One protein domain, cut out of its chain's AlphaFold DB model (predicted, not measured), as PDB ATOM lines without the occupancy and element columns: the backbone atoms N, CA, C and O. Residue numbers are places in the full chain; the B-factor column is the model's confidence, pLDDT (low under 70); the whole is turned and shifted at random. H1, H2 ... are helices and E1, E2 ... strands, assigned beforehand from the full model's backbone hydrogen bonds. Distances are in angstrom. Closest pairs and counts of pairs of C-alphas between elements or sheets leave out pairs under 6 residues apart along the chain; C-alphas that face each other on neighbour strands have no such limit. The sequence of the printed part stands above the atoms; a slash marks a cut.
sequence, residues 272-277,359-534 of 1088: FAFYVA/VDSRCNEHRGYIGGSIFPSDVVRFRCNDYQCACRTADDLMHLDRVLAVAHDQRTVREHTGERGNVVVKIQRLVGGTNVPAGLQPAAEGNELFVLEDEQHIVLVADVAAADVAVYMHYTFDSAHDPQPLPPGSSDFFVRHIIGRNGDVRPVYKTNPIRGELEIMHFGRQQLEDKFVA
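What this domain is: This is residues 272 to 277 and 359 to 534 of the 1088 residues of an uncharacterized protein of Zymoseptoria tritici (strain CBS 115943 / IPO323) (UniProt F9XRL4). Mostly loops surround a strongly twisted, branched, mixed sheet of eight strands, which folds back until E1 and E6 come within 7.1 A, with two short helices at one side. The 182 printed residues include E1 to E8, then H1 and H2; this mixed class has only 71 residues in named elements. It is compact, radius of gyration of the C-alphas 16.4 A, spanning 47 by 40 by 29 A.

How they stand to each other: E1, residues 379 to 382, E2, 399 to 409, E3, 423 to 432, and E4, 448 to 460, form a meander, successive antiparallel hairpins; N 380 and O 401 are 2.9 A apart, N 404 and O 426 2.8 A, N 427 and O 457 2.8 A. E5, residues 464 to 466, is antiparallel to E1, with N 381 and O 465 2.9 A apart. E7, residues 493 to 499, has E4 parallel on one side, with N 449 and O 494 2.8 A apart; on the other are E6, 471 to 473, parallel, N 472 and O 493 3.0 A, and E8, 505 to 507, its hairpin partner, N 498 and O 506 2.9 A. H1, residues 515 to 523, only grazes the sheet; H2, 525 to 532, is not on it. In both, every O i to N i+4 pair is within hydrogen-bond range.

Where its parts are: E1 begins at C-alpha 379 (122.297, -18.166, -158.777); H2 ends at C-alpha 532 (130.505, -3.951, -147.014). E3 is 28.5 A long; E4, 27.1 A, bends by 90 degrees at residue 454.

The domain as a whole: Residues 278 to 358 are cut out, a 33.2 A gap between C-alphas 277 and 359. Links E1 to E2, E2 to E3, E3 to E4 and E6 to E7 are long. Residues 277, 359 to 366, 435 and 489 to 490 have pLDDT under 70.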
ATOM      1  N   PHE A 272     121.960  -3.352-149.118       94.94
ATOM      2  CA  PHE A 272     121.862  -4.658-149.774       94.94
ATOM      3  C   PHE A 272     120.448  -5.237-149.715       94.94
ATOM      4  O   PHE A 272     119.680  -4.968-148.792       94.94
ATOM      5  N   ALA A 273     120.140  -6.101-150.684       94.06
ATOM      6  CA  ALA A 273     119.011  -7.018-150.608       94.06
ATOM      7  C   ALA A 273     119.405  -8.295-149.851       94.06
ATOM      8  O   ALA A 273     120.554  -8.738-149.918       94.06
ATOM      9  N   PHE A 274     118.440  -8.916-149.173       93.06
ATOM     10  CA  PHE A 274     118.656 -10.120-148.370       93.06
ATOM     11  C   PHE A 274     117.660 -11.213-148.746       93.06
ATOM     12  O   PHE A 274     116.491 -10.932-149.014       93.06
ATOM     13  N   TYR A 275     118.102 -12.469-148.706       89.81
ATOM     14  CA  TYR A 275     117.193 -13.604-148.819       89.81
ATOM     15  C   TYR A 275     116.277 -13.645-147.598       89.81
ATOM     16  O   TYR A 275     116.752 -13.677-146.459       89.81
ATOM     17  N   VAL A 276     114.964 -13.695-147.825       77.69
ATOM     18  CA  VAL A 276     113.983 -13.757-146.739       77.69
ATOM     19  C   VAL A 276     114.240 -15.011-145.899       77.69
ATOM     20  O   VAL A 276     114.189 -16.138-146.396       77.69
ATOM     21  N   ALA A 277     114.509 -14.827-144.608       56.31
ATOM     22  CA  ALA A 277     114.481 -15.931-143.665       56.31
ATOM     23  C   ALA A 277     113.029 -16.409-143.554       56.31
ATOM     24  O   ALA A 277     112.174 -15.700-143.024       56.31
ATOM     25  N   VAL A 359     140.876 -17.048-162.665       50.88
ATOM     26  CA  VAL A 359     140.669 -17.841-163.904       50.88
ATOM     27  C   VAL A 359     139.347 -18.587-163.933       50.88
ATOM     28  O   VAL A 359     138.774 -18.698-165.008       50.88
ATOM     29  N   ASP A 360     138.847 -19.024-162.779       57.22
ATOM     30  CA  ASP A 360     137.625 -19.814-162.700       57.22
ATOM     31  C   ASP A 360     136.779 -19.386-161.496       57.22
ATOM     32  O   ASP A 360     137.295 -19.087-160.416       57.22
ATOM     33  N   SER A 361     135.464 -19.374-161.699       57.69
ATOM     34  CA  SER A 361     134.468 -19.089-160.667       57.69
ATOM     35  C   SER A 361     134.507 -20.184-159.598       57.69
ATOM     36  O   SER A 361     134.533 -21.366-159.921       57.69
ATOM     37  N   ARG A 362     134.512 -19.842-158.307       62.88
ATOM     38  CA  ARG A 362     134.397 -20.854-157.243       62.88
ATOM     39  C   ARG A 362     132.924 -21.060-156.919       62.88
ATOM     40  O   ARG A 362     132.321 -20.211-156.278       62.88
ATOM     41  N   CYS A 363     132.359 -22.200-157.304       59.41
ATOM     42  CA  CYS A 363     130.910 -22.471-157.279       59.41
ATOM     43  C   CYS A 363     130.231 -22.140-155.945       59.41
ATOM     44  O   CYS A 363     129.131 -21.600-155.926       59.41
ATOM     45  N   ASN A 364     130.894 -22.441-154.824       60.06
ATOM     46  CA  ASN A 364     130.344 -22.198-153.489       60.06
ATOM     47  C   ASN A 364     130.379 -20.719-153.073       60.06
ATOM     48  O   ASN A 364     129.608 -20.323-152.209       60.06
ATOM     49  N   GLU A 365     131.257 -19.899-153.658       66.62
ATOM     50  CA  GLU A 365     131.369 -18.471-153.323       66.62
ATOM     51  C   GLU A 365     130.277 -17.631-154.013       66.62
ATOM     52  O   GLU A 365     129.887 -16.581-153.501       66.62
ATOM     53  N   HIS A 366     129.718 -18.123-155.124       65.62
ATOM     54  CA  HIS A 366     128.582 -17.509-155.832       65.62
ATOM     55  C   HIS A 366     127.218 -18.032-155.355       65.62
ATOM     56  O   HIS A 366     126.191 -17.777-155.983       65.62
ATOM     57  N   ARG A 367     127.192 -18.797-154.258       74.88
ATOM     58  CA  ARG A 367     125.960 -19.326-153.679       74.88
ATOM     59  C   ARG A 367     125.515 -18.453-152.510       74.88
ATOM     60  O   ARG A 367     126.197 -18.370-151.491       74.88
ATOM     61  N   GLY A 368     124.340 -17.844-152.651       74.31
ATOM     62  CA  GLY A 368     123.641 -17.199-151.545       74.31
ATOM     63  C   GLY A 368     123.133 -18.208-150.508       74.31
ATOM     64  O   GLY A 368     122.970 -19.395-150.792       74.31
ATOM     65  N   TYR A 369     122.846 -17.738-149.297       79.62
ATOM     66  CA  TYR A 369     122.265 -18.548-148.223       79.62
ATOM     67  C   TYR A 369     121.075 -17.829-147.582       79.62
ATOM     68  O   TYR A 369     120.949 -16.611-147.668       79.62
ATOM     69  N   ILE A 370     120.173 -18.583-146.948       77.00
ATOM     70  CA  ILE A 370     118.972 -18.022-146.309       77.00
ATOM     71  C   ILE A 370     119.379 -17.039-145.206       77.00
ATOM     72  O   ILE A 370     120.182 -17.382-144.340       77.00
ATOM     73  N   GLY A 371     118.800 -15.836-145.229       79.12
ATOM     74  CA  GLY A 371     119.180 -14.740-144.338       79.12
ATOM     75  C   GLY A 371     120.475 -14.029-144.735       79.12
ATOM     76  O   GLY A 371     120.831 -13.060-144.078       79.12
ATOM     77  N   GLY A 372     121.165 -14.485-145.785       87.31
ATOM     78  CA  GLY A 372     122.353 -13.852-146.351       87.31
ATOM     79  C   GLY A 372     122.028 -12.718-147.325       87.31
ATOM     80  O   GLY A 372     120.874 -12.524-147.720       87.31
ATOM     81  N   SER A 373     123.064 -11.985-147.731       92.88
ATOM     82  CA  SER A 373     122.964 -10.938-148.755       92.88
ATOM     83  C   SER A 373     122.824 -11.531-150.162       92.88
ATOM     84  O   SER A 373     123.368 -12.604-150.441       92.88
ATOM     85  N   ILE A 374     122.094 -10.848-151.048       95.38
ATOM     86  CA  ILE A 374     121.980 -11.189-152.472       95.38
ATOM     87  C   ILE A 374     123.039 -10.392-153.233       95.38
ATOM     88  O   ILE A 374     122.995  -9.161-153.240       95.38
ATOM     89  N   PHE A 375     123.974 -11.079-153.888       95.62
ATOM     90  CA  PHE A 375     125.016 -10.437-154.692       95.62
ATOM     91  C   PHE A 375     124.759 -10.595-156.196       95.62
ATOM     92  O   PHE A 375     124.268 -11.638-156.639       95.62
ATOM     93  N   PRO A 376     125.150  -9.600-157.016       95.56
ATOM     94  CA  PRO A 376     125.365  -9.821-158.438       95.56
ATOM     95  C   PRO A 376     126.271 -11.036-158.660       95.56
ATOM     96  O   PRO A 376     127.289 -11.192-157.985       95.56
ATOM     97  N   SER A 377     125.905 -11.875-159.628       93.44
ATOM     98  CA  SER A 377     126.432 -13.219-159.899       93.44
ATOM     99  C   SER A 377     125.841 -14.377-159.089       93.44
ATOM    100  O   SER A 377     126.162 -15.518-159.431       93.44
ATOM    101  N   ASP A 378     124.996 -14.145-158.082       93.69
ATOM    102  CA  ASP A 378     124.319 -15.247-157.387       93.69
ATOM    103  C   ASP A 378     123.442 -16.046-158.356       93.69
ATOM    104  O   ASP A 378     122.794 -15.478-159.231       93.69
ATOM    105  N   VAL A 379     123.379 -17.367-158.187       92.44
ATOM    106  CA  VAL A 379     122.297 -18.166-158.777       92.44
ATOM    107  C   VAL A 379     121.188 -18.305-157.748       92.44
ATOM    108  O   VAL A 379     121.438 -18.651-156.591       92.44
ATOM    109  N   VAL A 380     119.960 -18.021-158.166       93.00
ATOM    110  CA  VAL A 380     118.797 -17.927-157.286       93.00
ATOM    111  C   VAL A 380     117.628 -18.719-157.832       93.00
ATOM    112  O   VAL A 380     117.489 -18.909-159.041       93.00
ATOM    113  N   ARG A 381     116.753 -19.148-156.921       93.06
ATOM    114  CA  ARG A 381     115.409 -19.564-157.300       93.06
ATOM    115  C   ARG A 381     114.492 -18.350-157.296       93.06
ATOM    116  O   ARG A 381     114.573 -17.545-156.373       93.06
ATOM    117  N   PHE A 382     113.586 -18.218-158.258       93.00
ATOM    118  CA  PHE A 382     112.607 -17.126-158.236       93.00
ATOM    119  C   PHE A 382     111.255 -17.498-158.854       93.00
ATOM    120  O   PHE A 382     111.123 -18.473-159.602       93.00
ATOM    121  N   ARG A 383     110.232 -16.702-158.523       92.44
ATOM    122  CA  ARG A 383     108.915 -16.733-159.173       92.44
ATOM    123  C   ARG A 383     108.853 -15.626-160.223       92.44
ATOM    124  O   ARG A 383     109.061 -14.464-159.888       92.44
ATOM    125  N   CYS A 384     108.575 -15.968-161.481       91.31
ATOM    126  CA  CYS A 384     108.434 -14.959-162.532       91.31
ATOM    127  C   CYS A 384     107.127 -14.169-162.387       91.31
ATOM    128  O   CYS A 384     106.231 -14.534-161.623       91.31
ATOM    129  N   ASN A 385     107.006 -13.077-163.138       89.50
ATOM    130  CA  ASN A 385     105.830 -12.206-163.096       89.50
ATOM    131  C   ASN A 385     104.607 -12.785-163.840       89.50
ATOM    132  O   ASN A 385     103.526 -12.206-163.773       89.50
ATOM    133  N   ASP A 386     104.741 -13.940-164.502       90.19
ATOM    134  CA  ASP A 386     103.614 -14.638-165.121       90.19
ATOM    135  C   ASP A 386     102.806 -15.424-164.073       90.19
ATOM    136  O   ASP A 386     103.259 -16.423-163.506       90.19
ATOM    137  N   TYR A 387     101.574 -14.976-163.832       85.62
ATOM    138  CA  TYR A 387     100.636 -15.607-162.901       85.62
ATOM    139  C   TYR A 387     100.173 -16.999-163.331       85.62
ATOM    140  O   TYR A 387      99.691 -17.760-162.493       85.62
ATOM    141  N   GLN A 388     100.289 -17.329-164.618       92.12
ATOM    142  CA  GLN A 388      99.949 -18.648-165.147       92.12
ATOM    143  C   GLN A 388     101.133 -19.614-165.095       92.12
ATOM    144  O   GLN A 388     100.962 -20.811-165.336       92.12
ATOM    145  N   CYS A 389     102.327 -19.130-164.751       91.12
ATOM    146  CA  CYS A 389     103.501 -19.971-164.687       91.12
ATOM    147  C   CYS A 389     103.467 -20.902-163.469       91.12
ATOM    148  O   CYS A 389     103.142 -20.510-162.345       91.12
ATOM    149  N   ALA A 390     103.889 -22.150-163.678       91.69
ATOM    150  CA  ALA A 390     103.953 -23.176-162.639       91.69
ATOM    151  C   ALA A 390     104.858 -22.787-161.452       91.69
ATOM    152  O   ALA A 390     104.666 -23.277-160.341       91.69
ATOM    153  N   CYS A 391     105.792 -21.844-161.629       90.94
ATOM    154  CA  CYS A 391     106.615 -21.339-160.526       90.94
ATOM    155  C   CYS A 391     105.801 -20.655-159.415       90.94
ATOM    156  O   CYS A 391     106.302 -20.466-158.308       90.94
ATOM    157  N   ARG A 392     104.553 -20.251-159.696       87.94
ATOM    158  CA  ARG A 392     103.643 -19.640-158.718       87.94
ATOM    159  C   ARG A 392     102.873 -20.679-157.895       87.94
ATOM    160  O   ARG A 392     102.298 -20.307-156.877       87.94
ATOM    161  N   THR A 393     102.866 -21.956-158.292       88.88
ATOM    162  CA  THR A 393     102.071 -22.991-157.609       88.88
ATOM    163  C   THR A 393     102.816 -23.709-156.488       88.88
ATOM    164  O   THR A 393     102.176 -24.140-155.532       88.88
ATOM    165  N   ALA A 394     104.142 -23.855-156.587       85.69
ATOM    166  CA  ALA A 394     104.956 -24.523-155.569       85.69
ATOM    167  C   ALA A 394     106.438 -24.099-155.633       85.69
ATOM    168  O   ALA A 394     106.940 -23.726-156.693       85.69
ATOM    169  N   ASP A 395     107.139 -24.167-154.498       83.38
ATOM    170  CA  ASP A 395     108.534 -23.704-154.349       83.38
ATOM    171  C   ASP A 395     109.554 -24.565-155.116       83.38
ATOM    172  O   ASP A 395     110.625 -24.097-155.507       83.38
ATOM    173  N   ASP A 396     109.238 -25.838-155.346       85.56
ATOM    174  CA  ASP A 396     110.040 -26.768-156.143       85.56
ATOM    175  C   ASP A 396     109.942 -26.502-157.653       85.56
ATOM    176  O   ASP A 396     110.791 -26.969-158.406       85.56
ATOM    177  N   LEU A 397     108.959 -25.704-158.079       89.38
ATOM    178  CA  LEU A 397     108.740 -25.305-159.473       89.38
ATOM    179  C   LEU A 397     109.291 -23.906-159.786       89.38
ATOM    180  O   LEU A 397     109.104 -23.401-160.894       89.38
ATOM    181  N   MET A 398     109.957 -23.262-158.820       91.81
ATOM    182  CA  MET A 398     110.629 -21.979-159.029       91.81
ATOM    183  C   MET A 398     111.716 -22.094-160.103       91.81
ATOM    184  O   MET A 398     112.425 -23.095-160.204       91.81
ATOM    185  N   HIS A 399     111.860 -21.043-160.903       92.75
ATOM    186  CA  HIS A 399     112.910 -20.948-161.912       92.75
ATOM    187  C   HIS A 399     114.281 -20.817-161.252       92.75
ATOM    188  O   HIS A 399     114.360 -20.243-160.172       92.75
ATOM    189  N   LEU A 400     115.343 -21.307-161.897       92.38
ATOM    190  CA  LEU A 400     116.718 -21.262-161.394       92.38
ATOM    191  C   LEU A 400     117.593 -20.454-162.354       92.38
ATOM    192  O   LEU A 400     117.988 -20.994-163.379       92.38
ATOM    193  N   ASP A 401     117.918 -19.211-162.004       94.56
ATOM    194  CA  ASP A 401     118.563 -18.254-162.913       94.56
ATOM    195  C   ASP A 401     119.625 -17.396-162.195       94.56
ATOM    196  O   ASP A 401     119.793 -17.475-160.976       94.56
ATOM    197  N   ARG A 402     120.379 -16.586-162.950       94.06
ATOM    198  CA  ARG A 402     121.546 -15.838-162.455       94.06
ATOM    199  C   ARG A 402     121.234 -14.361-162.214       94.06
ATOM    200  O   ARG A 402     120.689 -13.696-163.080       94.06
ATOM    201  N   VAL A 403     121.648 -13.800-161.085       96.12
ATOM    202  CA  VAL A 403     121.502 -12.373-160.774       96.12
ATOM    203  C   VAL A 403     122.524 -11.545-161.551       96.12
ATOM    204  O   VAL A 403     123.729 -11.739-161.395       96.12
ATOM    205  N   LEU A 404     122.056 -10.581-162.344       96.19
ATOM    206  CA  LEU A 404     122.888  -9.569-163.006       96.19
ATOM    207  C   LEU A 404     123.102  -8.331-162.138       96.19
ATOM    208  O   LEU A 404     124.185  -7.750-162.153       96.19
ATOM    209  N   ALA A 405     122.061  -7.914-161.420       96.62
ATOM    210  CA  ALA A 405     122.029  -6.632-160.734       96.62
ATOM    211  C   ALA A 405     121.007  -6.608-159.591       96.62
ATOM    212  O   ALA A 405     119.999  -7.318-159.628       96.62
ATOM    213  N   VAL A 406     121.257  -5.738-158.611       97.06
ATOM    214  CA  VAL A 406     120.338  -5.404-157.512       97.06
ATOM    215  C   VAL A 406     120.196  -3.882-157.467       97.06
ATOM    216  O   VAL A 406     121.201  -3.172-157.477       97.06
ATOM    217  N   ALA A 407     118.964  -3.376-157.478       97.62
ATOM    218  CA  ALA A 407     118.694  -1.948-157.656       97.62
ATOM    219  C   ALA A 407     117.310  -1.549-157.123       97.62
ATOM    220  O   ALA A 407     116.447  -2.407-156.936       97.62
ATOM    221  N   HIS A 408     117.075  -0.251-156.933       97.94
ATOM    222  CA  HIS A 408     115.727   0.297-156.764       97.94
ATOM    223  C   HIS A 408     115.034   0.435-158.118       97.94
ATOM    224  O   HIS A 408     115.592   1.036-159.037       97.94
ATOM    225  N   ASP A 409     113.804  -0.065-158.245       97.50
ATOM    226  CA  ASP A 409     113.018   0.115-159.466       97.50
ATOM    227  C   ASP A 409     112.270   1.451-159.461       97.50
ATOM    228  O   ASP A 409     111.203   1.601-158.865       97.50
ATOM    229  N   GLN A 410     112.843   2.444-160.133       96.88
ATOM    230  CA  GLN A 410     112.295   3.789-160.284       96.88
ATOM    231  C   GLN A 410     111.538   3.987-161.607       96.88
ATOM    232  O   GLN A 410     111.062   5.100-161.858       96.88
ATOM    233  N   ARG A 411     111.406   2.941-162.437       95.31
ATOM    234  CA  ARG A 411     110.718   2.987-163.737       95.31
ATOM    235  C   ARG A 411     109.234   3.281-163.577       95.31
ATOM    236  O   ARG A 411     108.605   2.858-162.604       95.31
ATOM    237  N   THR A 412     108.655   3.978-164.548       92.94
ATOM    238  CA  THR A 412     107.216   4.272-164.589       92.94
ATOM    239  C   THR A 412     106.398   3.035-164.945       92.94
ATOM    240  O   THR A 412     105.372   2.780-164.310       92.94
ATOM    241  N   VAL A 413     106.887   2.232-165.894       90.94
ATOM    242  CA  VAL A 413     106.301   0.948-166.299       90.94
ATOM    243  C   VAL A 413     107.148  -0.185-165.731       90.94
ATOM    244  O   VAL A 413     108.353  -0.256-165.963       90.94
ATOM    245  N   ARG A 414     106.514  -1.079-164.967       92.25
ATOM    246  CA  ARG A 414     107.189  -2.161-164.242       92.25
ATOM    247  C   ARG A 414     106.579  -3.505-164.609       92.25
ATOM    248  O   ARG A 414     105.370  -3.628-164.772       92.25
ATOM    249  N   GLU A 415     107.434  -4.515-164.706       88.81
ATOM    250  CA  GLU A 415     107.037  -5.897-165.006       88.81
ATOM    251  C   GLU A 415     106.462  -6.624-163.781       88.81
ATOM    252  O   GLU A 415     105.896  -7.703-163.917       88.81
ATOM    253  N   HIS A 416     106.611  -6.046-162.587       91.25
ATOM    254  CA  HIS A 416     106.213  -6.633-161.310       91.25
ATOM    255  C   HIS A 416     105.142  -5.796-160.597       91.25
ATOM    256  O   HIS A 416     104.929  -4.623-160.896       91.25
ATOM    257  N   THR A 417     104.541  -6.357-159.547       88.50
ATOM    258  CA  THR A 417     103.478  -5.703-158.758       88.50
ATOM    259  C   THR A 417     103.952  -4.696-157.716       88.50
ATOM    260  O   THR A 417     103.132  -3.972-157.160       88.50
ATOM    261  N   GLY A 418     105.249  -4.661-157.409       89.94
ATOM    262  CA  GLY A 418     105.803  -3.737-156.423       89.94
ATOM    263  C   GLY A 418     105.687  -2.264-156.811       89.94
ATOM    264  O   GLY A 418     105.612  -1.895-157.989       89.94
ATOM    265  N   GLU A 419     105.706  -1.429-155.779       93.69
ATOM    266  CA  GLU A 419     105.665   0.024-155.896       93.69
ATOM    267  C   GLU A 419     106.985   0.586-156.436       93.69
ATOM    268  O   GLU A 419     108.029  -0.074-156.431       93.69
ATOM    269  N   ARG A 420     106.925   1.829-156.921       95.00
ATOM    270  CA  ARG A 420     108.112   2.568-157.351       95.00
ATOM    271  C   ARG A 420     109.063   2.740-156.163       95.00
ATOM    272  O   ARG A 420     108.633   3.138-155.087       95.00
ATOM    273  N   GLY A 421     110.344   2.476-156.380       94.56
ATOM    274  CA  GLY A 421     111.390   2.536-155.363       94.56
ATOM    275  C   GLY A 421     111.617   1.220-154.620       94.56
ATOM    276  O   GLY A 421     112.568   1.135-153.845       94.56
ATOM    277  N   ASN A 422     110.823   0.172-154.865       95.38
ATOM    278  CA  ASN A 422     111.105  -1.142-154.292       95.38
ATOM    279  C   ASN A 422     112.452  -1.682-154.785       95.38
ATOM    280  O   ASN A 422     112.819  -1.512-155.949       95.38
ATOM    281  N   VAL A 423     113.165  -2.382-153.901       96.38
ATOM    282  CA  VAL A 423     114.379  -3.108-154.282       96.38
ATOM    283  C   VAL A 423     113.992  -4.337-155.103       96.38
ATOM    284  O   VAL A 423     113.142  -5.141-154.701       96.38
ATOM    285  N   VAL A 424     114.639  -4.484-156.251       97.00
ATOM    286  CA  VAL A 424     114.434  -5.563-157.213       97.00
ATOM    287  C   VAL A 424     115.748  -6.233-157.569       97.00
ATOM    288  O   VAL A 424     116.840  -5.701-157.352       97.00
ATOM    289  N   VAL A 425     115.620  -7.414-158.156       96.81
ATOM    290  CA  VAL A 425     116.729  -8.186-158.697       96.81
ATOM    291  C   VAL A 425     116.515  -8.336-160.196       96.81
ATOM    292  O   VAL A 425     115.455  -8.780-160.642       96.81
ATOM    293  N   LYS A 426     117.529  -7.963-160.976       96.75
ATOM    294  CA  LYS A 426     117.581  -8.218-162.415       96.75
ATOM    295  C   LYS A 426     118.249  -9.569-162.634       96.75
ATOM    296  O   LYS A 426     119.394  -9.767-162.230       96.75
ATOM    297  N   ILE A 427     117.531 -10.493-163.253       95.50
ATOM    298  CA  ILE A 427     117.898 -11.901-163.396       95.50
ATOM    299  C   ILE A 427     118.094 -12.228-164.878       95.50
ATOM    300  O   ILE A 427     117.306 -11.796-165.710       95.50
ATOM    301  N   GLN A 428     119.135 -12.991-165.198       95.44
ATOM    302  CA  GLN A 428     119.446 -13.549-166.508       95.44
ATOM    303  C   GLN A 428     119.097 -15.031-166.552       95.44
ATOM    304  O   GLN A 428     119.525 -15.808-165.692       95.44
ATOM    305  N   ARG A 429     118.362 -15.413-167.592       93.56
ATOM    306  CA  ARG A 429     117.809 -16.750-167.759       93.56
ATOM    307  C   ARG A 429     118.889 -17.819-167.965       93.56
ATOM    308  O   ARG A 429     119.797 -17.664-168.785       93.56
ATOM    309  N   LEU A 430     118.751 -18.931-167.248       93.44
ATOM    310  CA  LEU A 430     119.486 -20.177-167.422       93.44
ATOM    311  C   LEU A 430     118.516 -21.270-167.891       93.44
ATOM    312  O   LEU A 430     117.432 -21.460-167.338       93.44
ATOM    313  N   VAL A 431     118.910 -22.029-168.909       90.75
ATOM    314  CA  VAL A 431     118.109 -23.146-169.429       90.75
ATOM    315  C   VAL A 431     118.907 -24.441-169.467       90.75
ATOM    316  O   VAL A 431     120.111 -24.436-169.703       90.75
ATOM    317  N   GLY A 432     118.233 -25.567-169.234       88.38
ATOM    318  CA  GLY A 432     118.833 -26.892-169.390       88.38
ATOM    319  C   GLY A 432     118.970 -27.313-170.857       88.38
ATOM    320  O   GLY A 432     118.362 -26.725-171.755       88.38
ATOM    321  N   GLY A 433     119.722 -28.391-171.091       75.75
ATOM    322  CA  GLY A 433     120.069 -28.900-172.426       75.75
ATOM    323  C   GLY A 433     118.902 -29.212-173.383       75.75
ATOM    324  O   GLY A 433     119.124 -29.344-174.582       75.75
ATOM    325  N   THR A 434     117.658 -29.307-172.901       71.44
ATOM    326  CA  THR A 434     116.470 -29.569-173.738       71.44
ATOM    327  C   THR A 434     116.061 -28.393-174.628       71.44
ATOM    328  O   THR A 434     115.358 -28.610-175.611       71.44
ATOM    329  N   ASN A 435     116.493 -27.170-174.306       68.12
ATOM    330  CA  ASN A 435     116.136 -25.943-175.034       68.12
ATOM    331  C   ASN A 435     117.262 -25.462-175.972       68.12
ATOM    332  O   ASN A 435     117.287 -24.302-176.375       68.12
ATOM    333  N   VAL A 436     118.216 -26.338-176.293       74.31
ATOM    334  CA  VAL A 436     119.444 -26.001-177.029       74.31
ATOM    335  C   VAL A 436     119.305 -26.368-178.513       74.31
ATOM    336  O   VAL A 436     118.731 -27.416-178.827       74.31
ATOM    337  N   PRO A 437     119.850 -25.561-179.446       72.19
ATOM    338  CA  PRO A 437     119.888 -25.904-180.865       72.19
ATOM    339  C   PRO A 437     120.518 -27.283-181.129       72.19
ATOM    340  O   PRO A 437     121.539 -27.649-180.542       72.19
ATOM    341  N   ALA A 438     119.924 -28.057-182.042       70.19
ATOM    342  CA  ALA A 438     120.436 -29.375-182.405       70.19
ATOM    343  C   ALA A 438     121.843 -29.283-183.033       70.19
ATOM    344  O   ALA A 438     122.101 -28.419-183.867       70.19
ATOM    345  N   GLY A 439     122.735 -30.217-182.682       73.12
ATOM    346  CA  GLY A 439     124.069 -30.325-183.291       73.12
ATOM    347  C   GLY A 439     125.213 -29.627-182.544       73.12
ATOM    348  O   GLY A 439     126.303 -29.537-183.105       73.12
ATOM    349  N   LEU A 440     125.003 -29.180-181.298       80.56
ATOM    350  CA  LEU A 440     126.068 -28.642-180.444       80.56
ATOM    351  C   LEU A 440     127.223 -29.647-180.277       80.56
ATOM    352  O   LEU A 440     126.996 -30.840-180.060       80.56
ATOM    353  N   GLN A 441     128.460 -29.162-180.382       74.75
ATOM    354  CA  GLN A 441     129.675 -29.946-180.169       74.75
ATOM    355  C   GLN A 441     130.564 -29.251-179.134       74.75
ATOM    356  O   GLN A 441     130.964 -28.115-179.385       74.75
ATOM    357  N   PRO A 442     130.903 -29.915-178.011       79.56
ATOM    358  CA  PRO A 442     130.382 -31.199-177.539       79.56
ATOM    359  C   PRO A 442     128.878 -31.119-177.238       79.56
ATOM    360  O   PRO A 442     128.338 -30.044-176.988       79.56
ATOM    361  N   ALA A 443     128.195 -32.264-177.278       83.69
ATOM    362  CA  ALA A 443     126.773 -32.319-176.959       83.69
ATOM    363  C   ALA A 443     126.509 -31.845-175.519       83.69
ATOM    364  O   ALA A 443     127.336 -32.067-174.630       83.69
ATOM    365  N   ALA A 444     125.341 -31.233-175.310       85.44
ATOM    366  CA  ALA A 444     124.916 -30.773-173.995       85.44
ATOM    367  C   ALA A 444     124.873 -31.939-172.994       85.44
ATOM    368  O   ALA A 444     124.296 -32.994-173.276       85.44
ATOM    369  N   GLU A 445     125.475 -31.751-171.823       86.62
ATOM    370  CA  GLU A 445     125.422 -32.730-170.735       86.62
ATOM    371  C   GLU A 445     124.146 -32.555-169.893       86.62
ATOM    372  O   GLU A 445     123.534 -31.489-169.867       86.62
ATOM    373  N   GLY A 446     123.712 -33.610-169.193       84.69
ATOM    374  CA  GLY A 446     122.431 -33.599-168.467       84.69
ATOM    375  C   GLY A 446     122.350 -32.576-167.323       84.69
ATOM    376  O   GLY A 446     121.258 -32.138-166.976       84.69
ATOM    377  N   ASN A 447     123.492 -32.186-166.758       89.12
ATOM    378  CA  ASN A 447     123.629 -31.159-165.722       89.12
ATOM    379  C   ASN A 447     124.281 -29.864-166.249       89.12
ATOM    380  O   ASN A 447     124.770 -29.047-165.466       89.12
ATOM    381  N   GLU A 448     124.297 -29.671-167.568       90.75
ATOM    382  CA  GLU A 448     124.748 -28.432-168.191       90.75
ATOM    383  C   GLU A 448     123.595 -27.428-168.305       90.75
ATOM    384  O   GLU A 448     122.498 -27.750-168.776       90.75
ATOM    385  N   LEU A 449     123.875 -26.196-167.887       92.81
ATOM    386  CA  LEU A 449     123.010 -25.037-168.054       92.81
ATOM    387  C   LEU A 449     123.594 -24.100-169.118       92.81
ATOM    388  O   LEU A 449     124.810 -23.988-169.288       92.81
ATOM    389  N   PHE A 450     122.706 -23.398-169.811       93.00
ATOM    390  CA  PHE A 450     123.013 -22.443-170.868       93.00
ATOM    391  C   PHE A 450     122.507 -21.072-170.449       93.00
ATOM    392  O   PHE A 450     121.354 -20.939-170.045       93.00
ATOM    393  N   VAL A 451     123.358 -20.058-170.562       93.44
ATOM    394  CA  VAL A 451     122.954 -18.666-170.330       93.44
ATOM    395  C   VAL A 451     122.265 -18.139-171.581       93.44
ATOM    396  O   VAL A 451     122.847 -18.199-172.663       93.44
ATOM    397  N   LEU A 452     121.061 -17.590-171.438       92.81
ATOM    398  CA  LEU A 452     120.414 -16.822-172.500       92.81
ATOM    399  C   LEU A 452     120.777 -15.350-172.310       92.81
ATOM    400  O   LEU A 452     120.386 -14.727-171.327       92.81
ATOM    401  N   GLU A 453     121.581 -14.805-173.219       88.31
ATOM    402  CA  GLU A 453     122.235 -13.508-173.010       88.31
ATOM    403  C   GLU A 453     121.234 -12.346-172.882       88.31
ATOM    404  O   GLU A 453     121.367 -11.508-171.983       88.31
ATOM    405  N   ASP A 454     120.203 -12.350-173.729       86.12
ATOM    406  CA  ASP A 454     119.202 -11.281-173.835       86.12
ATOM    407  C   ASP A 454     117.920 -11.516-173.029       86.12
ATOM    408  O   ASP A 454     117.114 -10.597-172.883       86.12
ATOM    409  N   GLU A 455     117.698 -12.724-172.509       90.75
ATOM    410  CA  GLU A 455     116.487 -13.021-171.742       90.75
ATOM    411  C   GLU A 455     116.709 -12.654-170.275       90.75
ATOM    412  O   GLU A 455     117.380 -13.356-169.509       90.75
ATOM    413  N   GLN A 456     116.174 -11.491-169.909       93.12
ATOM    414  CA  GLN A 456     116.337 -10.880-168.599       93.12
ATOM    415  C   GLN A 456     114.967 -10.567-167.994       93.12
ATOM    416  O   GLN A 456     114.055 -10.128-168.692       93.12
ATOM    417  N   HIS A 457     114.837 -10.759-166.685       93.06
ATOM    418  CA  HIS A 457     113.617 -10.482-165.931       93.06
ATOM    419  C   HIS A 457     113.922  -9.602-164.731       93.06
ATOM    420  O   HIS A 457     114.952  -9.771-164.077       93.06
ATOM    421  N   ILE A 458     113.003  -8.699-164.401       95.75
ATOM    422  CA  ILE A 458     113.093  -7.903-163.177       95.75
ATOM    423  C   ILE A 458     112.016  -8.373-162.208       95.75
ATOM    424  O   ILE A 458     110.821  -8.348-162.509       95.75
ATOM    425  N   VAL A 459     112.452  -8.824-161.034       95.25
ATOM    426  CA  VAL A 459     111.577  -9.428-160.025       95.25
ATOM    427  C   VAL A 459     111.800  -8.812-158.655       95.25
ATOM    428  O   VAL A 459     112.878  -8.304-158.339       95.25
ATOM    429  N   LEU A 460     110.765  -8.865-157.821       94.50
ATOM    430  CA  LEU A 460     110.848  -8.397-156.443       94.50
ATOM    431  C   LEU A 460     111.750  -9.309-155.619       94.50
ATOM    432  O   LEU A 460     111.682 -10.528-155.750       94.50
ATOM    433  N   VAL A 461     112.506  -8.731-154.682       93.75
ATOM    434  CA  VAL A 461     113.326  -9.502-153.726       93.75
ATOM    435  C   VAL A 461     112.488 -10.539-152.962       93.75
ATOM    436  O   VAL A 461     112.963 -11.637-152.692       93.75
ATOM    437  N   ALA A 462     111.218 -10.237-152.671       90.62
ATOM    438  CA  ALA A 462     110.296 -11.160-152.003       90.62
ATOM    439  C   ALA A 462     109.955 -12.422-152.826       90.62
ATOM    440  O   ALA A 462     109.569 -13.442-152.256       90.62
ATOM    441  N   ASP A 463     110.105 -12.362-154.151       91.81
ATOM    442  CA  ASP A 463     109.888 -13.488-155.063       91.81
ATOM    443  C   ASP A 463     111.178 -14.288-155.330       91.81
ATOM    444  O   ASP A 463     111.153 -15.235-156.118       91.81
ATOM    445  N   VAL A 464     112.284 -13.948-154.657       92.31
ATOM    446  CA  VAL A 464     113.601 -14.583-154.793       92.31
ATOM    447  C   VAL A 464     113.938 -15.411-153.548       92.31
ATOM    448  O   VAL A 464     113.762 -14.982-152.408       92.31
ATOM    449  N   ALA A 465     114.474 -16.610-153.764       90.50
ATOM    450  CA  ALA A 465     114.960 -17.520-152.737       90.50
ATOM    451  C   ALA A 465     116.395 -17.973-153.044       90.50
ATOM    452  O   ALA A 465     116.795 -18.108-154.203       90.50
ATOM    453  N   ALA A 466     117.172 -18.239-151.991       86.88
ATOM    454  CA  ALA A 466     118.529 -18.752-152.138       86.88
ATOM    455  C   ALA A 466     118.505 -20.114-152.845       86.88
ATOM    456  O   ALA A 466     117.713 -20.989-152.481       86.88
ATOM    457  N   ALA A 467     119.377 -20.305-153.837       81.62
ATOM    458  CA  ALA A 467     119.496 -21.594-154.498       81.62
ATOM    459  C   ALA A 467     120.084 -22.649-153.546       81.62
ATOM    460  O   ALA A 467     121.055 -22.431-152.813       81.62
ATOM    461  N   ASP A 468     119.494 -23.838-153.579       81.94
ATOM    462  CA  ASP A 468     119.984 -25.023-152.882       81.94
ATOM    463  C   ASP A 468     121.058 -25.788-153.678       81.94
ATOM    464  O   ASP A 468     121.640 -26.739-153.150       81.94
ATOM    465  N   VAL A 469     121.365 -25.326-154.892       82.75
ATOM    466  CA  VAL A 469     122.314 -25.924-155.836       82.75
ATOM    467  C   VAL A 469     123.505 -25.006-156.102       82.75
ATOM    468  O   VAL A 469     123.384 -23.781-156.064       82.75
ATOM    469  N   ALA A 470     124.665 -25.594-156.376       83.81
ATOM    470  CA  ALA A 470     125.845 -24.877-156.847       83.81
ATOM    471  C   ALA A 470     125.900 -24.869-158.382       83.81
ATOM    472  O   ALA A 470     125.659 -25.896-159.020       83.81
ATOM    473  N   VAL A 471     126.279 -23.729-158.968       87.81
ATOM    474  CA  VAL A 471     126.526 -23.589-160.411       87.81
ATOM    475  C   VAL A 471     127.963 -23.130-160.643       87.81
ATOM    476  O   VAL A 471     128.415 -22.167-160.028       87.81
ATOM    477  N   TYR A 472     128.686 -23.822-161.521       87.88
ATOM    478  CA  TYR A 472     130.051 -23.467-161.912       87.88
ATOM    479  C   TYR A 472     130.086 -22.798-163.284       87.88
ATOM    480  O   TYR A 472     129.601 -23.367-164.262       87.88
ATOM    481  N   MET A 473     130.728 -21.636-163.378       89.50
ATOM    482  CA  MET A 473     131.005 -20.980-164.656       89.50
ATOM    483  C   MET A 473     132.350 -21.471-165.207       89.50
ATOM    484  O   MET A 473     133.410 -21.118-164.687       89.50
ATOM    485  N   HIS A 474     132.321 -22.288-166.262       88.88
ATOM    486  CA  HIS A 474     133.511 -22.919-166.832       88.88
ATOM    487  C   HIS A 474     134.155 -22.034-167.911       88.88
ATOM    488  O   HIS A 474     134.181 -22.379-169.093       88.88
ATOM    489  N   TYR A 475     134.703 -20.884-167.510       89.69
ATOM    490  CA  TYR A 475     135.365 -19.936-168.420       89.69
ATOM    491  C   TYR A 475     136.584 -20.516-169.135       89.69
ATOM    492  O   TYR A 475     137.061 -19.958-170.123       89.69
ATOM    493  N   THR A 476     137.101 -21.650-168.674       88.12
ATOM    494  CA  THR A 476     138.209 -22.309-169.347       88.12
ATOM    495  C   THR A 476     137.813 -23.141-170.569       88.12
ATOM    496  O   THR A 476     138.673 -23.436-171.402       88.12
ATOM    497  N   PHE A 477     136.521 -23.422-170.736       88.44
ATOM    498  CA  PHE A 477     135.977 -24.264-171.794       88.44
ATOM    499  C   PHE A 477     136.179 -23.712-173.212       88.44
ATOM    500  O   PHE A 477     135.932 -22.534-173.456       88.44
ATOM    501  N   ASP A 478     136.588 -24.593-174.137       86.75
ATOM    502  CA  ASP A 478     136.782 -24.330-175.578       86.75
ATOM    503  C   ASP A 478     137.571 -23.051-175.892       86.75
ATOM    504  O   ASP A 478     137.441 -22.405-176.930       86.75
ATOM    505  N   SER A 479     138.410 -22.663-174.942       84.56
ATOM    506  CA  SER A 479     139.313 -21.547-175.093       84.56
ATOM    507  C   SER A 479     140.257 -21.771-176.254       84.56
ATOM    508  O   SER A 479     140.825 -22.859-176.401       84.56
ATOM    509  N   ALA A 480     140.546 -20.699-176.993       73.44
ATOM    510  CA  ALA A 480     141.639 -20.718-177.954       73.44
ATOM    511  C   ALA A 480     142.985 -21.009-177.259       73.44
ATOM    512  O   ALA A 480     143.948 -21.441-177.905       73.44
ATOM    513  N   HIS A 481     143.074 -20.766-175.946       76.31
ATOM    514  CA  HIS A 481     144.299 -20.830-175.164       76.31
ATOM    515  C   HIS A 481     144.132 -21.610-173.857       76.31
ATOM    516  O   HIS A 481     143.365 -21.218-172.975       76.31
ATOM    517  N   ASP A 482     144.919 -22.681-173.725       74.75
ATOM    518  CA  ASP A 482     144.999 -23.525-172.524       74.75
ATOM    519  C   ASP A 482     143.617 -23.953-171.979       74.75
ATOM    520  O   ASP A 482     143.281 -23.642-170.832       74.75
ATOM    521  N   PRO A 483     142.769 -24.603-172.806       82.94
ATOM    522  CA  PRO A 483     141.479 -25.091-172.343       82.94
ATOM    523  C   PRO A 483     141.687 -26.136-171.245       82.94
ATOM    524  O   PRO A 483     142.469 -27.077-171.407       82.94
ATOM    525  N   GLN A 484     140.977 -25.971-170.133       81.81
ATOM    526  CA  GLN A 484     141.037 -26.892-169.002       81.81
ATOM    527  C   GLN A 484     139.797 -27.794-168.983       81.81
ATOM    528  O   GLN A 484     138.734 -27.402-169.472       81.81
ATOM    529  N   PRO A 485     139.916 -29.032-168.474       82.38
ATOM    530  CA  PRO A 485     138.752 -29.863-168.220       82.38
ATOM    531  C   PRO A 485     137.953 -29.307-167.037       82.38
ATOM    532  O   PRO A 485     138.518 -28.713-166.117       82.38
ATOM    533  N   LEU A 486     136.650 -29.594-167.026       81.44
ATOM    534  CA  LEU A 486     135.784 -29.266-165.899       81.44
ATOM    535  C   LEU A 486     136.360 -29.900-164.613       81.44
ATOM    536  O   LEU A 486     136.602 -31.114-164.604       81.44
ATOM    537  N   PRO A 487     136.586 -29.133-163.528       76.81
ATOM    538  CA  PRO A 487     137.137 -29.687-162.298       76.81
ATOM    539  C   PRO A 487     136.253 -30.818-161.740       76.81
ATOM    540  O   PRO A 487     135.030 -30.662-161.697       76.81
ATOM    541  N   PRO A 488     136.816 -31.954-161.285       70.81
ATOM    542  CA  PRO A 488     136.022 -33.041-160.714       70.81
ATOM    543  C   PRO A 488     135.256 -32.584-159.468       70.81
ATOM    544  O   PRO A 488     135.851 -32.004-158.561       70.81
ATOM    545  N   GLY A 489     133.952 -32.869-159.405       69.06
ATOM    546  CA  GLY A 489     133.106 -32.460-158.276       69.06
ATOM    547  C   GLY A 489     132.893 -30.947-158.179       69.06
ATOM    548  O   GLY A 489     132.684 -30.439-157.081       69.06
ATOM    549  N   SER A 490     132.988 -30.234-159.305       61.88
ATOM    550  CA  SER A 490     132.866 -28.775-159.379       61.88
ATOM    551  C   SER A 490     131.533 -28.285-158.818       61.88
ATOM    552  O   SER A 490     131.538 -27.361-158.015       61.88
ATOM    553  N   SER A 491     130.401 -28.892-159.163       70.25
ATOM    554  CA  SER A 491     129.085 -28.373-158.760       70.25
ATOM    555  C   SER A 491     127.947 -29.314-159.153       70.25
ATOM    556  O   SER A 491     128.157 -30.275-159.894       70.25
ATOM    557  N   ASP A 492     126.733 -29.011-158.684       83.31
ATOM    558  CA  ASP A 492     125.513 -29.705-159.111       83.31
ATOM    559  C   ASP A 492     125.243 -29.455-160.606       83.31
ATOM    560  O   ASP A 492     124.972 -30.392-161.357       83.31
ATOM    561  N   PHE A 493     125.411 -28.201-161.048       89.75
ATOM    562  CA  PHE A 493     125.284 -27.770-162.443       89.75
ATOM    563  C   PHE A 493     126.495 -26.963-162.904       89.75
ATOM    564  O   PHE A 493     127.177 -26.336-162.097       89.75
ATOM    565  N   PHE A 494     126.746 -26.893-164.205       90.12
ATOM    566  CA  PHE A 494     127.796 -26.031-164.754       90.12
ATOM    567  C   PHE A 494     127.354 -25.355-166.054       90.12
ATOM    568  O   PHE A 494     126.455 -25.835-166.739       90.12
ATOM    569  N   VAL A 495     128.009 -24.250-166.403       91.00
ATOM    570  CA  VAL A 495     127.771 -23.474-167.625       91.00
ATOM    571  C   VAL A 495     129.046 -23.444-168.457       91.00
ATOM    572  O   VAL A 495     130.092 -23.003-167.977       91.00
ATOM    573  N   ARG A 496     128.960 -23.881-169.716       91.00
ATOM    574  CA  ARG A 496     130.051 -23.776-170.709       91.00
ATOM    575  C   ARG A 496     129.704 -22.885-171.889       91.00
ATOM    576  O   ARG A 496     130.601 -22.377-172.556       91.00
ATOM    577  N   HIS A 497     128.415 -22.704-172.133       91.81
ATOM    578  CA  HIS A 497     127.891 -22.068-173.323       91.81
ATOM    579  C   HIS A 497     126.912 -20.964-172.956       91.81
ATOM    580  O   HIS A 497     126.192 -21.034-171.957       91.81
ATOM    581  N   ILE A 498     126.867 -19.975-173.830       92.19
ATOM    582  CA  ILE A 498     125.839 -18.951-173.858       92.19
ATOM    583  C   ILE A 498     125.145 -18.986-175.220       92.19
ATOM    584  O   ILE A 498     125.745 -19.383-176.223       92.19
ATOM    585  N   ILE A 499     123.883 -18.578-175.242       91.00
ATOM    586  CA  ILE A 499     123.062 -18.449-176.441       91.00
ATOM    587  C   ILE A 499     122.776 -16.958-176.622       91.00
ATOM    588  O   ILE A 499     122.162 -16.330-175.755       91.00
ATOM    589  N   GLY A 500     123.280 -16.393-177.720       86.62
ATOM    590  CA  GLY A 500     123.099 -14.990-178.085       86.62
ATOM    591  C   GLY A 500     121.737 -14.707-178.723       86.62
ATOM    592  O   GLY A 500     120.948 -15.620-178.989       86.62
ATOM    593  N   ARG A 501     121.474 -13.426-179.022       76.38
ATOM    594  CA  ARG A 501     120.203 -12.933-179.594       76.38
ATOM    595  C   ARG A 501     119.728 -13.695-180.818       76.38
ATOM    596  O   ARG A 501     118.536 -13.916-181.014       76.38
ATOM    597  N   ASN A 502     120.680 -14.046-181.673       79.12
ATOM    598  CA  ASN A 502     120.412 -14.636-182.977       79.12
ATOM    599  C   ASN A 502     120.341 -16.168-182.898       79.12
ATOM    600  O   ASN A 502     120.303 -16.836-183.932       79.12
ATOM    601  N   GLY A 503     120.348 -16.727-181.680       82.31
ATOM    602  CA  GLY A 503     120.433 -18.161-181.424       82.31
ATOM    603  C   GLY A 503     121.838 -18.732-181.620       82.31
ATOM    604  O   GLY A 503     122.001 -19.953-181.630       82.31
ATOM    605  N   ASP A 504     122.854 -17.882-181.796       86.50
ATOM    606  CA  ASP A 504     124.242 -18.302-181.911       86.50
ATOM    607  C   ASP A 504     124.758 -18.810-180.564       86.50
ATOM    608  O   ASP A 504     124.623 -18.157-179.530       86.50
ATOM    609  N   VAL A 505     125.341 -20.007-180.576       89.62
ATOM    610  CA  VAL A 505     125.906 -20.624-179.376       89.62
ATOM    611  C   VAL A 505     127.403 -20.378-179.357       89.62
ATOM    612  O   VAL A 505     128.107 -20.695-180.318       89.62
ATOM    613  N   ARG A 506     127.901 -19.829-178.250       91.25
ATOM    614  CA  ARG A 506     129.318 -19.495-178.078       91.25
ATOM    615  C   ARG A 506     129.813 -19.874-176.678       91.25
ATOM    616  O   ARG A 506     129.006 -19.959-175.751       91.25
ATOM    617  N   PRO A 507     131.121 -20.132-176.502       92.19
ATOM    618  CA  PRO A 507     131.671 -20.456-175.191       92.19
ATOM    619  C   PRO A 507     131.483 -19.316-174.185       92.19
ATOM    620  O   PRO A 507     131.575 -18.137-174.535       92.19
ATOM    621  N   VAL A 508     131.297 -19.667-172.916       91.62
ATOM    622  CA  VAL A 508     130.985 -18.718-171.838       91.62
ATOM    623  C   VAL A 508     132.103 -17.713-171.563       91.62
ATOM    624  O   VAL A 508     131.838 -16.608-171.118       91.62
ATOM    625  N   TYR A 509     133.358 -18.012-171.909       90.44
ATOM    626  CA  TYR A 509     134.453 -17.036-171.798       90.44
ATOM    627  C   TYR A 509     134.299 -15.825-172.715       90.44
ATOM    628  O   TYR A 509     134.996 -14.827-172.522       90.44
ATOM    629  N   LYS A 510     133.400 -15.907-173.705       91.75
ATOM    630  CA  LYS A 510     133.021 -14.786-174.552       91.75
ATOM    631  C   LYS A 510     131.927 -13.909-173.922       91.75
ATOM    632  O   LYS A 510     131.297 -13.141-174.628       91.75
ATOM    633  N   THR A 511     131.664 -13.971-172.621       89.88
ATOM    634  CA  THR A 511     130.798 -12.987-171.948       89.88
ATOM    635  C   THR A 511     131.606 -11.831-171.378       89.88
ATOM    636  O   THR A 511     132.727 -12.021-170.898       89.88
ATOM    637  N   ASN A 512     131.005 -10.643-171.334       89.56
ATOM    638  CA  ASN A 512     131.459  -9.614-170.401       89.56
ATOM    639  C   ASN A 512     131.101 -10.082-168.976       89.56
ATOM    640  O   ASN A 512     129.932 -10.386-168.729       89.56
ATOM    641  N   PRO A 513     132.072 -10.218-168.057       91.06
ATOM    642  CA  PRO A 513     131.796 -10.697-166.709       91.06
ATOM    643  C   PRO A 513     130.984  -9.674-165.912       91.06
ATOM    644  O   PRO A 513     131.157  -8.462-166.058       91.06
ATOM    645  N   ILE A 514     130.147 -10.170-165.004       93.50
ATOM    646  CA  ILE A 514     129.427  -9.321-164.052       93.50
ATOM    647  C   ILE A 514     130.458  -8.722-163.090       93.50
ATOM    648  O   ILE A 514     131.326  -9.432-162.581       93.50
ATOM    649  N   ARG A 515     130.376  -7.422-162.788       94.00
ATOM    650  CA  ARG A 515     131.357  -6.768-161.902       94.00
ATOM    651  C   ARG A 515     131.457  -7.462-160.535       94.00
ATOM    652  O   ARG A 515     132.563  -7.754-160.088       94.00
ATOM    653  N   GLY A 516     130.324  -7.795-159.922       94.62
ATOM    654  CA  GLY A 516     130.248  -8.520-158.652       94.62
ATOM    655  C   GLY A 516     130.850  -9.926-158.714       94.62
ATOM    656  O   GLY A 516     131.429 -10.381-157.734       94.62
ATOM    657  N   GLU A 517     130.831 -10.585-159.878       93.62
ATOM    658  CA  GLU A 517     131.526 -11.862-160.067       93.62
ATOM    659  C   GLU A 517     133.040 -11.701-159.920       93.62
ATOM    660  O   GLU A 517     133.671 -12.460-159.183       93.62
ATOM    661  N   LEU A 518     133.619 -10.692-160.581       93.12
ATOM    662  CA  LEU A 518     135.048 -10.396-160.473       93.12
ATOM    663  C   LEU A 518     135.433  -9.989-159.045       93.12
ATOM    664  O   LEU A 518     136.528 -10.311-158.579       93.12
ATOM    665  N   GLU A 519     134.535  -9.304-158.335       94.81
ATOM    666  CA  GLU A 519     134.723  -8.935-156.930       94.81
ATOM    667  C   GLU A 519     134.734 -10.167-156.025       94.81
ATOM    668  O   GLU A 519     135.646 -10.303-155.206       94.81
ATOM    669  N   ILE A 520     133.799 -11.103-156.216       92.88
ATOM    670  CA  ILE A 520     133.777 -12.383-155.499       92.88
ATOM    671  C   ILE A 520     135.048 -13.185-155.806       92.88
ATOM    672  O   ILE A 520     135.712 -13.629-154.876       92.88
ATOM    673  N   MET A 521     135.450 -13.311-157.075       89.44
ATOM    674  CA  MET A 521     136.670 -14.039-157.457       89.44
ATOM    675  C   MET A 521     137.941 -13.453-156.820       89.44
ATOM    676  O   MET A 521     138.875 -14.192-156.490       89.44
ATOM    677  N   HIS A 522     138.008 -12.127-156.668       90.00
ATOM    678  CA  HIS A 522     139.189 -11.456-156.133       90.00
ATOM    679  C   HIS A 522     139.223 -11.429-154.595       90.00
ATOM    680  O   HIS A 522     140.207 -11.875-153.995       90.00
ATOM    681  N   PHE A 523     138.161 -10.920-153.962       91.25
ATOM    682  CA  PHE A 523     138.082 -10.696-152.511       91.25
ATOM    683  C   PHE A 523     137.515 -11.905-151.751       91.25
ATOM    684  O   PHE A 523     137.898 -12.174-150.613       91.25
ATOM    685  N   GLY A 524     136.655 -12.689-152.398       91.00
ATOM    686  CA  GLY A 524     135.864 -13.743-151.769       91.00
ATOM    687  C   GLY A 524     134.590 -13.194-151.127       91.00
ATOM    688  O   GLY A 524     134.585 -12.108-150.542       91.00
ATOM    689  N   ARG A 525     133.502 -13.974-151.193       91.56
ATOM    690  CA  ARG A 525     132.178 -13.564-150.693       91.56
ATOM    691  C   ARG A 525     132.199 -13.118-149.230       91.56
ATOM    692  O   ARG A 525     131.721 -12.034-148.930       91.56
ATOM    693  N   GLN A 526     132.782 -13.925-148.340       90.62
ATOM    694  CA  GLN A 526     132.761 -13.644-146.900       90.62
ATOM    695  C   GLN A 526     133.412 -12.298-146.568       90.62
ATOM    696  O   GLN A 526     132.876 -11.531-145.782       90.62
ATOM    697  N   GLN A 527     134.537 -11.973-147.213       92.31
ATOM    698  CA  GLN A 527     135.199 -10.689-146.996       92.31
ATOM    699  C   GLN A 527     134.309  -9.516-147.428       92.31
ATOM    700  O   GLN A 527     134.304  -8.477-146.767       92.31
ATOM    701  N   LEU A 528     133.581  -9.674-148.538       95.25
ATOM    702  CA  LEU A 528     132.646  -8.662-149.020       95.25
ATOM    703  C   LEU A 528     131.469  -8.490-148.050       95.25
ATOM    704  O   LEU A 528     131.120  -7.357-147.731       95.25
ATOM    705  N   GLU A 529     130.913  -9.590-147.531       94.06
ATOM    706  CA  GLU A 529     129.849  -9.557-146.519       94.06
ATOM    707  C   GLU A 529     130.314  -8.883-145.222       94.06
ATOM    708  O   GLU A 529     129.652  -7.968-144.733       94.06
ATOM    709  N   ASP A 530     131.480  -9.264-144.699       93.62
ATOM    710  CA  ASP A 530     131.988  -8.749-143.425       93.62
ATOM    711  C   ASP A 530     132.259  -7.238-143.477       93.62
ATOM    712  O   ASP A 530     132.000  -6.506-142.516       93.62
ATOM    713  N   LYS A 531     132.801  -6.755-144.602       95.50
ATOM    714  CA  LYS A 531     133.219  -5.357-144.745       95.50
ATOM    715  C   LYS A 531     132.122  -4.439-145.257       95.50
ATOM    716  O   LYS A 531     132.026  -3.318-144.762       95.50
ATOM    717  N   PHE A 532     131.354  -4.866-146.255       96.50
ATOM    718  CA  PHE A 532     130.505  -3.951-147.014       96.50
ATOM    719  C   PHE A 532     129.025  -4.098-146.721       96.50
ATOM    720  O   PHE A 532     128.317  -3.120-146.901       96.50
ATOM    721  N   VAL A 533     128.541  -5.250-146.254       95.19
ATOM    722  CA  VAL A 533     127.105  -5.430-146.011       95.19
ATOM    723  C   VAL A 533     126.723  -4.817-144.674       95.19
ATOM    724  O   VAL A 533     127.188  -5.275-143.632       95.19
ATOM    725  N   ALA A 534     125.856  -3.803-144.692       93.06
ATOM    726  CA  ALA A 534     125.258  -3.269-143.479       93.06
ATOM    727  C   ALA A 534     124.041  -4.115-143.091       93.06
ATOM    728  O   ALA A 534     123.039  -4.175-143.802       93.06
TER     729      ALA A 534